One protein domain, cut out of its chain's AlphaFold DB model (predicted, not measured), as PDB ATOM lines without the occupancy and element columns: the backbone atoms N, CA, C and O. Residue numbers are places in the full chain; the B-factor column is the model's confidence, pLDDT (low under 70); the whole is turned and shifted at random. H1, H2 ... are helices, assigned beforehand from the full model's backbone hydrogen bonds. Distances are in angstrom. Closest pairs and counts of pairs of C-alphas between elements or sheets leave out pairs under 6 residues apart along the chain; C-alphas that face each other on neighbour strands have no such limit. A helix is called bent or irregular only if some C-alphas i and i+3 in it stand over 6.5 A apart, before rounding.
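Overview. This is residues 10 to 96 of the 129 residues of a protein of Araneus ventricosus (UniProt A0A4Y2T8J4). One long helix, H1, makes a spine along which the chain folds back through H2, H3 and H4: H2 sits at the far end of H1, H3 returns close to it, and H4 packs on its residues 14 to 19. H5 follows beyond H4, next to it and opposite in direction, and residues 89 to 96 stick out as a free tail. The printed part has 87 residues, with five named helices in the order H1 to H5 and no named strand, and its class is all helix. It is only just extended, close to loose, with a radius of gyration of the C-alphas of 18.2 A, and spans 54 by 36 by 19 A.

Along the chain. Find C-alpha 14 at (-15.199, -31.039, 17.592); from there H1, residues 14 to 36, runs 33.2 A to C-alpha 36 at (7.884, -39.926, -4.526). Next come H2, residues 45 to 51, and H3, residues 54 to 66, 19.9 A long and only just irregular: C-alphas 62 and 65 are 6.7 A apart. H4 is residues 69 to 76, and H5, residues 81 to 89, ends at C-alpha 89, (-1.365, -27.323, 33.105).

Arrangement. Look at H1 first: with residues 14 to 19 alone it touches H4 at a steep tilt of 50 degrees, closest at the C-alphas of Pro 14 and Ser 75, 5.0 A. With residues 31 to 35 alone it touches H2, only just about perpendicular at 72 degrees, closest at the C-alphas of Ile 35 and Thr 48, 6.8 A. H3 is close but not clearly touching H1, the closest C-alphas being Tyr 27 and Val 57, 7.2 A. H5 is close but not clearly touching H4, the closest C-alphas being Asn 73 and Ile 84, 5.8 A; H1 and H5 are apart. Every O i to N i+4 pair is within hydrogen-bond range in H2, H4 and H5, against 16 of 19 in H1 and 6 of 9 in H3.

Size, cuts and confidence. The farthest C-alphas, Asn 42 and Glu 96, are 57.1 A apart. The printed part has no cut and no long link. Look for pLDDT under 70 at residues 39 to 52 and 62 to 69, among others.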
ATOM      1  N   ALA A  10     -20.100 -27.483  11.842       62.16
ATOM      2  CA  ALA A  10     -18.682 -27.775  12.015       62.16
ATOM      3  C   ALA A  10     -18.112 -27.244  13.345       62.16
ATOM      4  O   ALA A  10     -17.150 -27.804  13.852       62.16
ATOM      5  N   LEU A  11     -18.676 -26.173  13.918       64.06
ATOM      6  CA  LEU A  11     -18.348 -25.662  15.258       64.06
ATOM      7  C   LEU A  11     -19.001 -26.474  16.376       64.06
ATOM      8  O   LEU A  11     -18.554 -26.353  17.508       64.06
ATOM      9  N   ILE A  12     -20.013 -27.287  16.057       68.38
ATOM     10  CA  ILE A  12     -20.744 -28.165  16.984       68.38
ATOM     11  C   ILE A  12     -20.122 -29.579  17.013       68.38
ATOM     12  O   ILE A  12     -20.294 -30.318  17.980       68.38
ATOM     13  N   GLN A  13     -19.318 -29.935  16.007       77.31
ATOM     14  CA  GLN A  13     -18.682 -31.247  15.892       77.31
ATOM     15  C   GLN A  13     -17.151 -31.153  16.061       77.31
ATOM     16  O   GLN A  13     -16.421 -31.017  15.078       77.31
ATOM     17  N   PRO A  14     -16.622 -31.257  17.297       69.75
ATOM     18  CA  PRO A  14     -15.199 -31.039  17.592       69.75
ATOM     19  C   PRO A  14     -14.269 -31.999  16.837       69.75
ATOM     20  O   PRO A  14     -13.165 -31.630  16.430       69.75
ATOM     21  N   MET A  15     -14.737 -33.227  16.599       79.44
ATOM     22  CA  MET A  15     -14.002 -34.255  15.858       79.44
ATOM     23  C   MET A  15     -13.810 -33.879  14.381       79.44
ATOM     24  O   MET A  15     -12.764 -34.150  13.786       79.44
ATOM     25  N   ASP A  16     -14.790 -33.186  13.805       76.25
ATOM     26  CA  ASP A  16     -14.815 -32.855  12.381       76.25
ATOM     27  C   ASP A  16     -13.853 -31.713  12.044       76.25
ATOM     28  O   ASP A  16     -13.411 -31.572  10.900       76.25
ATOM     29  N   GLN A  17     -13.463 -30.934  13.056       73.69
ATOM     30  CA  GLN A  17     -12.560 -29.803  12.895       73.69
ATOM     31  C   GLN A  17     -11.095 -30.213  12.820       73.69
ATOM     32  O   GLN A  17     -10.399 -29.821  11.890       73.69
ATOM     33  N   ASN A  18     -10.593 -30.960  13.802       78.31
ATOM     34  CA  ASN A  18      -9.150 -31.160  13.949       78.31
ATOM     35  C   ASN A  18      -8.749 -32.631  13.766       78.31
ATOM     36  O   ASN A  18      -7.730 -32.894  13.131       78.31
ATOM     37  N   VAL A  19      -9.579 -33.591  14.192       78.94
ATOM     38  CA  VAL A  19      -9.315 -35.022  13.963       78.94
ATOM     39  C   VAL A  19      -9.510 -35.396  12.496       78.94
ATOM     40  O   VAL A  19      -8.568 -35.878  11.867       78.94
ATOM     41  N   ILE A  20     -10.675 -35.112  11.907       81.38
ATOM     42  CA  ILE A  20     -10.943 -35.465  10.502       81.38
ATOM     43  C   ILE A  20     -10.003 -34.724   9.544       81.38
ATOM     44  O   ILE A  20      -9.517 -35.315   8.577       81.38
ATOM     45  N   GLN A  21      -9.705 -33.449   9.800       80.75
ATOM     46  CA  GLN A  21      -8.757 -32.701   8.966       80.75
ATOM     47  C   GLN A  21      -7.340 -33.277   9.048       80.75
ATOM     48  O   GLN A  21      -6.664 -33.375   8.024       80.75
ATOM     49  N   ASN A  22      -6.900 -33.715  10.229       80.62
ATOM     50  CA  ASN A  22      -5.595 -34.346  10.379       80.62
ATOM     51  C   ASN A  22      -5.534 -35.706   9.672       80.62
ATOM     52  O   ASN A  22      -4.562 -35.981   8.979       80.62
ATOM     53  N   ILE A  23      -6.597 -36.515   9.749       79.50
ATOM     54  CA  ILE A  23      -6.703 -37.775   8.989       79.50
ATOM     55  C   ILE A  23      -6.563 -37.506   7.485       79.50
ATOM     56  O   ILE A  23      -5.797 -38.179   6.795       79.50
ATOM     57  N   LYS A  24      -7.253 -36.481   6.971       83.19
ATOM     58  CA  LYS A  24      -7.138 -36.071   5.562       83.19
ATOM     59  C   LYS A  24      -5.719 -35.626   5.208       83.19
ATOM     60  O   LYS A  24      -5.247 -35.924   4.113       83.19
ATOM     61  N   LEU A  25      -5.049 -34.899   6.101       85.44
ATOM     62  CA  LEU A  25      -3.681 -34.436   5.888       85.44
ATOM     63  C   LEU A  25      -2.683 -35.599   5.858       85.44
ATOM     64  O   LEU A  25      -1.862 -35.663   4.948       85.44
ATOM     65  N   GLU A  26      -2.768 -36.519   6.814       83.12
ATOM     66  CA  GLU A  26      -1.882 -37.685   6.887       83.12
ATOM     67  C   GLU A  26      -2.068 -38.612   5.687       83.12
ATOM     68  O   GLU A  26      -1.087 -39.052   5.093       83.12
ATOM     69  N   TYR A  27      -3.307 -38.808   5.232       82.38
ATOM     70  CA  TYR A  27      -3.565 -39.528   3.986       82.38
ATOM     71  C   TYR A  27      -2.877 -38.872   2.779       82.38
ATOM     72  O   TYR A  27      -2.249 -39.556   1.974       82.38
ATOM     73  N   ARG A  28      -2.940 -37.538   2.661       86.38
ATOM     74  CA  ARG A  28      -2.249 -36.813   1.579       86.38
ATOM     75  C   ARG A  28      -0.735 -36.987   1.659       86.38
ATOM     76  O   ARG A  28      -0.105 -37.168   0.624       86.38
ATOM     77  N   LYS A  29      -0.155 -36.945   2.863       85.38
ATOM     78  CA  LYS A  29       1.282 -37.188   3.059       85.38
ATOM     79  C   LYS A  29       1.667 -38.601   2.639       85.38
ATOM     80  O   LYS A  29       2.626 -38.740   1.893       85.38
ATOM     81  N   LEU A  30       0.901 -39.605   3.068       82.81
ATOM     82  CA  LEU A  30       1.110 -41.003   2.691       82.81
ATOM     83  C   LEU A  30       1.070 -41.179   1.171       82.81
ATOM     84  O   LEU A  30       1.954 -41.798   0.595       82.81
ATOM     85  N   LEU A  31       0.074 -40.587   0.509       80.00
ATOM     86  CA  LEU A  31      -0.038 -40.659  -0.943       80.00
ATOM     87  C   LEU A  31       1.171 -40.011  -1.637       80.00
ATOM     88  O   LEU A  31       1.742 -40.599  -2.550       80.00
ATOM     89  N   LEU A  32       1.593 -38.826  -1.183       83.94
ATOM     90  CA  LEU A  32       2.750 -38.119  -1.741       83.94
ATOM     91  C   LEU A  32       4.058 -38.885  -1.537       83.94
ATOM     92  O   LEU A  32       4.856 -38.967  -2.467       83.94
ATOM     93  N   THR A  33       4.290 -39.452  -0.353       82.44
ATOM     94  CA  THR A  33       5.499 -40.244  -0.101       82.44
ATOM     95  C   THR A  33       5.509 -41.516  -0.933       82.44
ATOM     96  O   THR A  33       6.560 -41.877  -1.451       82.44
ATOM     97  N   THR A  34       4.365 -42.175  -1.126       77.38
ATOM     98  CA  THR A  34       4.286 -43.333  -2.022       77.38
ATOM     99  C   THR A  34       4.598 -42.956  -3.470       77.38
ATOM    100  O   THR A  34       5.355 -43.675  -4.112       77.38
ATOM    101  N   ILE A  35       4.088 -41.825  -3.966       77.75
ATOM    102  CA  ILE A  35       4.385 -41.340  -5.325       77.75
ATOM    103  C   ILE A  35       5.873 -40.995  -5.481       77.75
ATOM    104  O   ILE A  35       6.478 -41.325  -6.493       77.75
ATOM    105  N   LEU A  36       6.475 -40.337  -4.485       81.12
ATOM    106  CA  LEU A  36       7.884 -39.926  -4.526       81.12
ATOM    107  C   LEU A  36       8.867 -41.095  -4.390       81.12
ATOM    108  O   LEU A  36       9.979 -41.012  -4.902       81.12
ATOM    109  N   ASN A  37       8.479 -42.158  -3.685       76.38
ATOM    110  CA  ASN A  37       9.317 -43.339  -3.476       76.38
ATOM    111  C   ASN A  37       9.163 -44.392  -4.583       76.38
ATOM    112  O   ASN A  37       9.834 -45.421  -4.512       76.38
ATOM    113  N   ASP A  38       8.284 -44.183  -5.569       72.31
ATOM    114  CA  ASP A  38       8.101 -45.131  -6.665       72.31
ATOM    115  C   ASP A  38       9.305 -45.094  -7.629       72.31
ATOM    116  O   ASP A  38       9.540 -44.075  -8.286       72.31
ATOM    117  N   PRO A  39      10.081 -46.191  -7.755       66.19
ATOM    118  CA  PRO A  39      11.188 -46.264  -8.705       66.19
ATOM    119  C   PRO A  39      10.726 -46.210 -10.172       66.19
ATOM    120  O   PRO A  39      11.538 -45.910 -11.052       66.19
ATOM    121  N   LEU A  40       9.443 -46.463 -10.457       63.31
ATOM    122  CA  LEU A  40       8.835 -46.307 -11.777       63.31
ATOM    123  C   LEU A  40       8.276 -44.886 -11.948       63.31
ATOM    124  O   LEU A  40       7.076 -44.661 -12.042       63.31
ATOM    125  N   HIS A  41       9.170 -43.906 -12.068       62.16
ATOM    126  CA  HIS A  41       8.861 -42.465 -12.142       62.16
ATOM    127  C   HIS A  41       7.958 -42.011 -13.331       62.16
ATOM    128  O   HIS A  41       7.823 -40.813 -13.579       62.16
ATOM    129  N   ASN A  42       7.371 -42.946 -14.089       60.16
ATOM    130  CA  ASN A  42       6.701 -42.773 -15.382       60.16
ATOM    131  C   ASN A  42       5.450 -43.669 -15.576       60.16
ATOM    132  O   ASN A  42       4.639 -43.386 -16.454       60.16
ATOM    133  N   GLU A  43       5.229 -44.740 -14.799       60.97
ATOM    134  CA  GLU A  43       3.988 -45.508 -14.990       60.97
ATOM    135  C   GLU A  43       2.798 -44.803 -14.334       60.97
ATOM    136  O   GLU A  43       2.832 -44.433 -13.167       60.97
ATOM    137  N   ASN A  44       1.759 -44.599 -15.149       64.94
ATOM    138  CA  ASN A  44       0.501 -43.907 -14.872       64.94
ATOM    139  C   ASN A  44       0.118 -43.879 -13.374       64.94
ATOM    140  O   ASN A  44      -0.073 -44.932 -12.766       64.94
ATOM    141  N   LEU A  45      -0.047 -42.672 -12.813       64.44
ATOM    142  CA  LEU A  45      -0.369 -42.373 -11.401       64.44
ATOM    143  C   LEU A  45      -1.539 -43.209 -10.843       64.44
ATOM    144  O   LEU A  45      -1.639 -43.489  -9.652       64.44
ATOM    145  N   GLU A  46      -2.426 -43.647 -11.729       61.53
ATOM    146  CA  GLU A  46      -3.547 -44.525 -11.424       61.53
ATOM    147  C   GLU A  46      -3.106 -45.901 -10.881       61.53
ATOM    148  O   GLU A  46      -3.731 -46.434  -9.964       61.53
ATOM    149  N   LYS A  47      -1.988 -46.460 -11.369       61.53
ATOM    150  CA  LYS A  47      -1.440 -47.744 -10.897       61.53
ATOM    151  C   LYS A  47      -0.787 -47.620  -9.521       61.53
ATOM    152  O   LYS A  47      -0.992 -48.486  -8.670       61.53
ATOM    153  N   THR A  48      -0.060 -46.537  -9.257       56.69
ATOM    154  CA  THR A  48       0.556 -46.294  -7.941       56.69
ATOM    155  C   THR A  48      -0.494 -46.031  -6.866       56.69
ATOM    156  O   THR A  48      -0.362 -46.506  -5.738       56.69
ATOM    157  N   GLN A  49      -1.604 -45.386  -7.235       58.81
ATOM    158  CA  GLN A  49      -2.740 -45.161  -6.345       58.81
ATOM    159  C   GLN A  49      -3.489 -46.451  -5.968       58.81
ATOM    160  O   GLN A  49      -4.056 -46.520  -4.878       58.81
ATOM    161  N   THR A  50      -3.442 -47.502  -6.799       55.28
ATOM    162  CA  THR A  50      -3.958 -48.836  -6.424       55.28
ATOM    163  C   THR A  50      -3.045 -49.614  -5.473       55.28
ATOM    164  O   THR A  50      -3.518 -50.532  -4.802       55.28
ATOM    165  N   ASN A  51      -1.763 -49.239  -5.374       57.00
ATOM    166  CA  ASN A  51      -0.807 -49.873  -4.463       57.00
ATOM    167  C   ASN A  51      -0.947 -49.357  -3.021       57.00
ATOM    168  O   ASN A  51      -0.740 -50.117  -2.081       57.00
ATOM    169  N   VAL A  52      -1.374 -48.098  -2.832       61.34
ATOM    170  CA  VAL A  52      -1.815 -47.598  -1.517       61.34
ATOM    171  C   VAL A  52      -3.174 -48.229  -1.207       61.34
ATOM    172  O   VAL A  52      -4.239 -47.679  -1.497       61.34
ATOM    173  N   ASN A  53      -3.154 -49.442  -0.665       70.62
ATOM    174  CA  ASN A  53      -4.350 -50.230  -0.418       70.62
ATOM    175  C   ASN A  53      -5.177 -49.583   0.706       70.62
ATOM    176  O   ASN A  53      -4.643 -49.005   1.654       70.62
ATOM    177  N   ARG A  54      -6.502 -49.778   0.687       69.12
ATOM    178  CA  ARG A  54      -7.376 -49.552   1.852       69.12
ATOM    179  C   ARG A  54      -6.779 -50.147   3.134       69.12
ATOM    180  O   ARG A  54      -6.963 -49.571   4.197       69.12
ATOM    181  N   LYS A  55      -6.051 -51.267   3.043       75.81
ATOM    182  CA  LYS A  55      -5.315 -51.868   4.165       75.81
ATOM    183  C   LYS A  55      -4.191 -50.979   4.704       75.81
ATOM    184  O   LYS A  55      -4.083 -50.888   5.916       75.81
ATOM    185  N   ASP A  56      -3.427 -50.285   3.864       76.06
ATOM    186  CA  ASP A  56      -2.360 -49.366   4.300       76.06
ATOM    187  C   ASP A  56      -2.940 -48.092   4.921       76.06
ATOM    188  O   ASP A  56      -2.435 -47.577   5.920       76.06
ATOM    189  N   VAL A  57      -4.075 -47.626   4.393       74.12
ATOM    190  CA  VAL A  57      -4.857 -46.541   5.003       74.12
ATOM    191  C   VAL A  57      -5.410 -46.971   6.366       74.12
ATOM    192  O   VAL A  57      -5.316 -46.230   7.337       74.12
ATOM    193  N   VAL A  58      -5.951 -48.187   6.474       75.44
ATOM    194  CA  VAL A  58      -6.438 -48.740   7.747       75.44
ATOM    195  C   VAL A  58      -5.285 -48.999   8.722       75.44
ATOM    196  O   VAL A  58      -5.450 -48.762   9.911       75.44
ATOM    197  N   PHE A  59      -4.117 -49.434   8.252       74.88
ATOM    198  CA  PHE A  59      -2.937 -49.693   9.078       74.88
ATOM    199  C   PHE A  59      -2.315 -48.395   9.607       74.88
ATOM    200  O   PHE A  59      -2.050 -48.282  10.803       74.88
ATOM    201  N   SER A  60      -2.158 -47.379   8.756       73.00
ATOM    202  CA  SER A  60      -1.735 -46.035   9.178       73.00
ATOM    203  C   SER A  60      -2.737 -45.399  10.147       73.00
ATOM    204  O   SER A  60      -2.327 -44.789  11.134       73.00
ATOM    205  N   LEU A  61      -4.040 -45.627   9.942       72.62
ATOM    206  CA  LEU A  61      -5.088 -45.225  10.880       72.62
ATOM    207  C   LEU A  61      -5.107 -46.069  12.163       72.62
ATOM    208  O   LEU A  61      -5.517 -45.572  13.197       72.62
ATOM    209  N   ALA A  62      -4.670 -47.327  12.161       68.12
ATOM    210  CA  ALA A  62      -4.555 -48.126  13.384       68.12
ATOM    211  C   ALA A  62      -3.339 -47.702  14.223       68.12
ATOM    212  O   ALA A  62      -3.381 -47.722  15.452       68.12
ATOM    213  N   ASN A  63      -2.283 -47.213  13.564       66.31
ATOM    214  CA  ASN A  63      -1.118 -46.615  14.218       66.31
ATOM    215  C   ASN A  63      -1.431 -45.245  14.879       66.31
ATOM    216  O   ASN A  63      -0.591 -44.650  15.554       66.31
ATOM    217  N   TRP A  64      -2.680 -44.773  14.751       60.69
ATOM    218  CA  TRP A  64      -3.284 -43.605  15.412       60.69
ATOM    219  C   TRP A  64      -3.387 -43.728  16.937       60.69
ATOM    220  O   TRP A  64      -3.783 -42.769  17.591       60.69
ATOM    221  N   ALA A  65      -2.976 -44.842  17.549       52.03
ATOM    222  CA  ALA A  65      -2.741 -44.881  18.997       52.03
ATOM    223  C   ALA A  65      -1.780 -43.758  19.465       52.03
ATOM    224  O   ALA A  65      -1.805 -43.366  20.629       52.03
ATOM    225  N   SER A  66      -0.975 -43.200  18.548       52.44
ATOM    226  CA  SER A  66      -0.122 -42.026  18.771       52.44
ATOM    227  C   SER A  66      -0.777 -40.677  18.437       52.44
ATOM    228  O   SER A  66      -0.129 -39.635  18.555       52.44
ATOM    229  N   VAL A  67      -2.053 -40.635  18.038       58.62
ATOM    230  CA  VAL A  67      -2.756 -39.357  17.950       58.62
ATOM    231  C   VAL A  67      -2.872 -38.773  19.318       58.62
ATOM    232  O   VAL A  67      -3.639 -39.181  20.184       58.62
ATOM    233  N   SER A  68      -1.982 -37.806  19.444       68.12
ATOM    234  CA  SER A  68      -1.591 -37.166  20.651       68.12
ATOM    235  C   SER A  68      -2.836 -36.698  21.376       68.12
ATOM    236  O   SER A  68      -3.733 -36.089  20.785       68.12
ATOM    237  N   THR A  69      -2.846 -36.926  22.681       69.62
ATOM    238  CA  THR A  69      -3.669 -36.189  23.640       69.62
ATOM    239  C   THR A  69      -3.762 -34.704  23.276       69.62
ATOM    240  O   THR A  69      -4.827 -34.120  23.401       69.62
ATOM    241  N   PHE A  70      -2.714 -34.120  22.682       77.50
ATOM    242  CA  PHE A  70      -2.728 -32.790  22.074       77.50
ATOM    243  C   PHE A  70      -3.822 -32.563  21.013       77.50
ATOM    244  O   PHE A  70      -4.518 -31.553  21.064       77.50
ATOM    245  N   LEU A  71      -3.989 -33.467  20.040       77.81
ATOM    246  CA  LEU A  71      -4.994 -33.336  18.980       77.81
ATOM    247  C   LEU A  71      -6.408 -33.475  19.540       77.81
ATOM    248  O   LEU A  71      -7.299 -32.740  19.110       77.81
ATOM    249  N   MET A  72      -6.596 -34.356  20.522       78.06
ATOM    250  CA  MET A  72      -7.858 -34.476  21.248       78.06
ATOM    251  C   MET A  72      -8.140 -33.191  22.032       78.06
ATOM    252  O   MET A  72      -9.161 -32.547  21.804       78.06
ATOM    253  N   ASN A  73      -7.188 -32.727  22.836       78.81
ATOM    254  CA  ASN A  73      -7.303 -31.497  23.617       78.81
ATOM    255  C   ASN A  73      -7.611 -30.287  22.729       78.81
ATOM    256  O   ASN A  73      -8.491 -29.490  23.041       78.81
ATOM    257  N   LYS A  74      -6.947 -30.175  21.577       80.75
ATOM    258  CA  LYS A  74      -7.194 -29.107  20.604       80.75
ATOM    259  C   LYS A  74      -8.586 -29.196  19.972       80.75
ATOM    260  O   LYS A  74      -9.216 -28.160  19.792       80.75
ATOM    261  N   SER A  75      -9.072 -30.402  19.672       82.75
ATOM    262  CA  SER A  75     -10.415 -30.622  19.105       82.75
ATOM    263  C   SER A  75     -11.519 -30.207  20.079       82.75
ATOM    264  O   SER A  75     -12.508 -29.605  19.678       82.75
ATOM    265  N   TRP A  76     -11.329 -30.478  21.372       84.56
ATOM    266  CA  TRP A  76     -12.316 -30.193  22.418       84.56
ATOM    267  C   TRP A  76     -12.182 -28.798  23.049       84.56
ATOM    268  O   TRP A  76     -13.075 -28.381  23.788       84.56
ATOM    269  N   LYS A  77     -11.117 -28.043  22.740       83.88
ATOM    270  CA  LYS A  77     -10.828 -26.733  23.354       83.88
ATOM    271  C   LYS A  77     -11.950 -25.710  23.176       83.88
ATOM    272  O   LYS A  77     -12.200 -24.928  24.084       83.88
ATOM    273  N   ASN A  78     -12.641 -25.734  22.039       79.56
ATOM    274  CA  ASN A  78     -13.738 -24.799  21.771       79.56
ATOM    275  C   ASN A  78     -14.987 -25.085  22.623       79.56
ATOM    276  O   ASN A  78     -15.763 -24.173  22.877       79.56
ATOM    277  N   PHE A  79     -15.166 -26.328  23.088       81.19
ATOM    278  CA  PHE A  79     -16.304 -26.733  23.921       81.19
ATOM    279  C   PHE A  79     -15.999 -26.651  25.408       81.19
ATOM    280  O   PHE A  79     -16.847 -26.245  26.198       81.19
ATOM    281  N   PHE A  80     -14.786 -27.047  25.793       83.88
ATOM    282  CA  PHE A  80     -14.390 -27.167  27.192       83.88
ATOM    283  C   PHE A  80     -13.040 -26.487  27.451       83.88
ATOM    284  O   PHE A  80     -12.099 -27.148  27.900       83.88
ATOM    285  N   PRO A  81     -12.909 -25.171  27.193       81.69
ATOM    286  CA  PRO A  81     -11.624 -24.475  27.273       81.69
ATOM    287  C   PRO A  81     -10.975 -24.616  28.656       81.69
ATOM    288  O   PRO A  81      -9.817 -25.005  28.753       81.69
ATOM    289  N   ASN A  82     -11.757 -24.447  29.725       84.25
ATOM    290  CA  ASN A  82     -11.269 -24.521  31.107       84.25
ATOM    291  C   ASN A  82     -10.777 -25.924  31.502       84.25
ATOM    292  O   ASN A  82      -9.795 -26.057  32.228       84.25
ATOM    293  N   VAL A  83     -11.451 -26.976  31.018       81.94
ATOM    294  CA  VAL A  83     -11.055 -28.370  31.278       81.94
ATOM    295  C   VAL A  83      -9.750 -28.677  30.552       81.94
ATOM    296  O   VAL A  83      -8.839 -29.255  31.135       81.94
ATOM    297  N   ILE A  84      -9.632 -28.246  29.296       83.44
ATOM    298  CA  ILE A  84      -8.430 -28.470  28.493       83.44
ATOM    299  C   ILE A  84      -7.232 -27.684  29.033       83.44
ATOM    300  O   ILE A  84      -6.132 -28.230  29.110       83.44
ATOM    301  N   ASP A  85      -7.423 -26.430  29.435       82.75
ATOM    302  CA  ASP A  85      -6.350 -25.619  30.011       82.75
ATOM    303  C   ASP A  85      -5.896 -26.185  31.369       82.75
ATOM    304  O   ASP A  85      -4.693 -26.249  31.630       82.75
ATOM    305  N   SER A  86      -6.828 -26.716  32.173       80.00
ATOM    306  CA  SER A  86      -6.499 -27.488  33.375       80.00
ATOM    307  C   SER A  86      -5.658 -28.720  33.030       80.00
ATOM    308  O   SER A  86      -4.525 -28.811  33.494       80.00
ATOM    309  N   VAL A  87      -6.129 -29.603  32.143       76.31
ATOM    310  CA  VAL A  87      -5.408 -30.826  31.729       76.31
ATOM    311  C   VAL A  87      -4.006 -30.524  31.192       76.31
ATOM    312  O   VAL A  87      -3.059 -31.229  31.527       76.31
ATOM    313  N   ASN A  88      -3.839 -29.463  30.401       72.69
ATOM    314  CA  ASN A  88      -2.532 -29.081  29.859       72.69
ATOM    315  C   ASN A  88      -1.590 -28.483  30.922       72.69
ATOM    316  O   ASN A  88      -0.372 -28.544  30.765       72.69
ATOM    317  N   SER A  89      -2.137 -27.887  31.987       71.31
ATOM    318  CA  SER A  89      -1.365 -27.323  33.105       71.31
ATOM    319  C   SER A  89      -0.961 -28.363  34.153       71.31
ATOM    320  O   SER A  89      -0.041 -28.128  34.941       71.31
ATOM    321  N   ILE A  90      -1.633 -29.516  34.155       73.06
ATOM    322  CA  ILE A  90      -1.385 -30.607  35.086       73.06
ATOM    323  C   ILE A  90       0.006 -31.203  34.811       73.06
ATOM    324  O   ILE A  90       0.224 -31.984  33.887       73.06
ATOM    325  N   LYS A  91       0.969 -30.848  35.663       69.56
ATOM    326  CA  LYS A  91       2.262 -31.528  35.778       69.56
ATOM    327  C   LYS A  91       2.119 -32.677  36.771       69.56
ATOM    328  O   LYS A  91       2.549 -32.557  37.912       69.56
ATOM    329  N   ILE A  92       1.481 -33.771  36.361       71.62
ATOM    330  CA  ILE A  92       1.453 -34.982  37.191       71.62
ATOM    331  C   ILE A  92       2.871 -35.551  37.268       71.62
ATOM    332  O   ILE A  92       3.509 -35.809  36.243       71.62
ATOM    333  N   SER A  93       3.362 -35.763  38.487       78.31
ATOM    334  CA  SER A  93       4.593 -36.520  38.691       78.31
ATOM    335  C   SER A  93       4.378 -37.997  38.335       78.31
ATOM    336  O   SER A  93       3.287 -38.549  38.496       78.31
ATOM    337  N   HIS A  94       5.431 -38.689  37.895       70.56
ATOM    338  CA  HIS A  94       5.348 -40.125  37.599       70.56
ATOM    339  C   HIS A  94       4.823 -40.953  38.786       70.56
ATOM    340  O   HIS A  94       4.142 -41.957  38.579       70.56
ATOM    341  N   SER A  95       5.121 -40.548  40.025       78.56
ATOM    342  CA  SER A  95       4.619 -41.203  41.236       78.56
ATOM    343  C   SER A  95       3.114 -41.021  41.416       78.56
ATOM    344  O   SER A  95       2.422 -42.002  41.674       78.56
ATOM    345  N   GLU A  96       2.586 -39.811  41.222       80.75
ATOM    346  CA  GLU A  96       1.146 -39.541  41.343       80.75
ATOM    347  C   GLU A  96       0.343 -40.245  40.248       80.75
ATOM    348  O   GLU A  96      -0.707 -40.813  40.541       80.75
TER     349      GLU A  96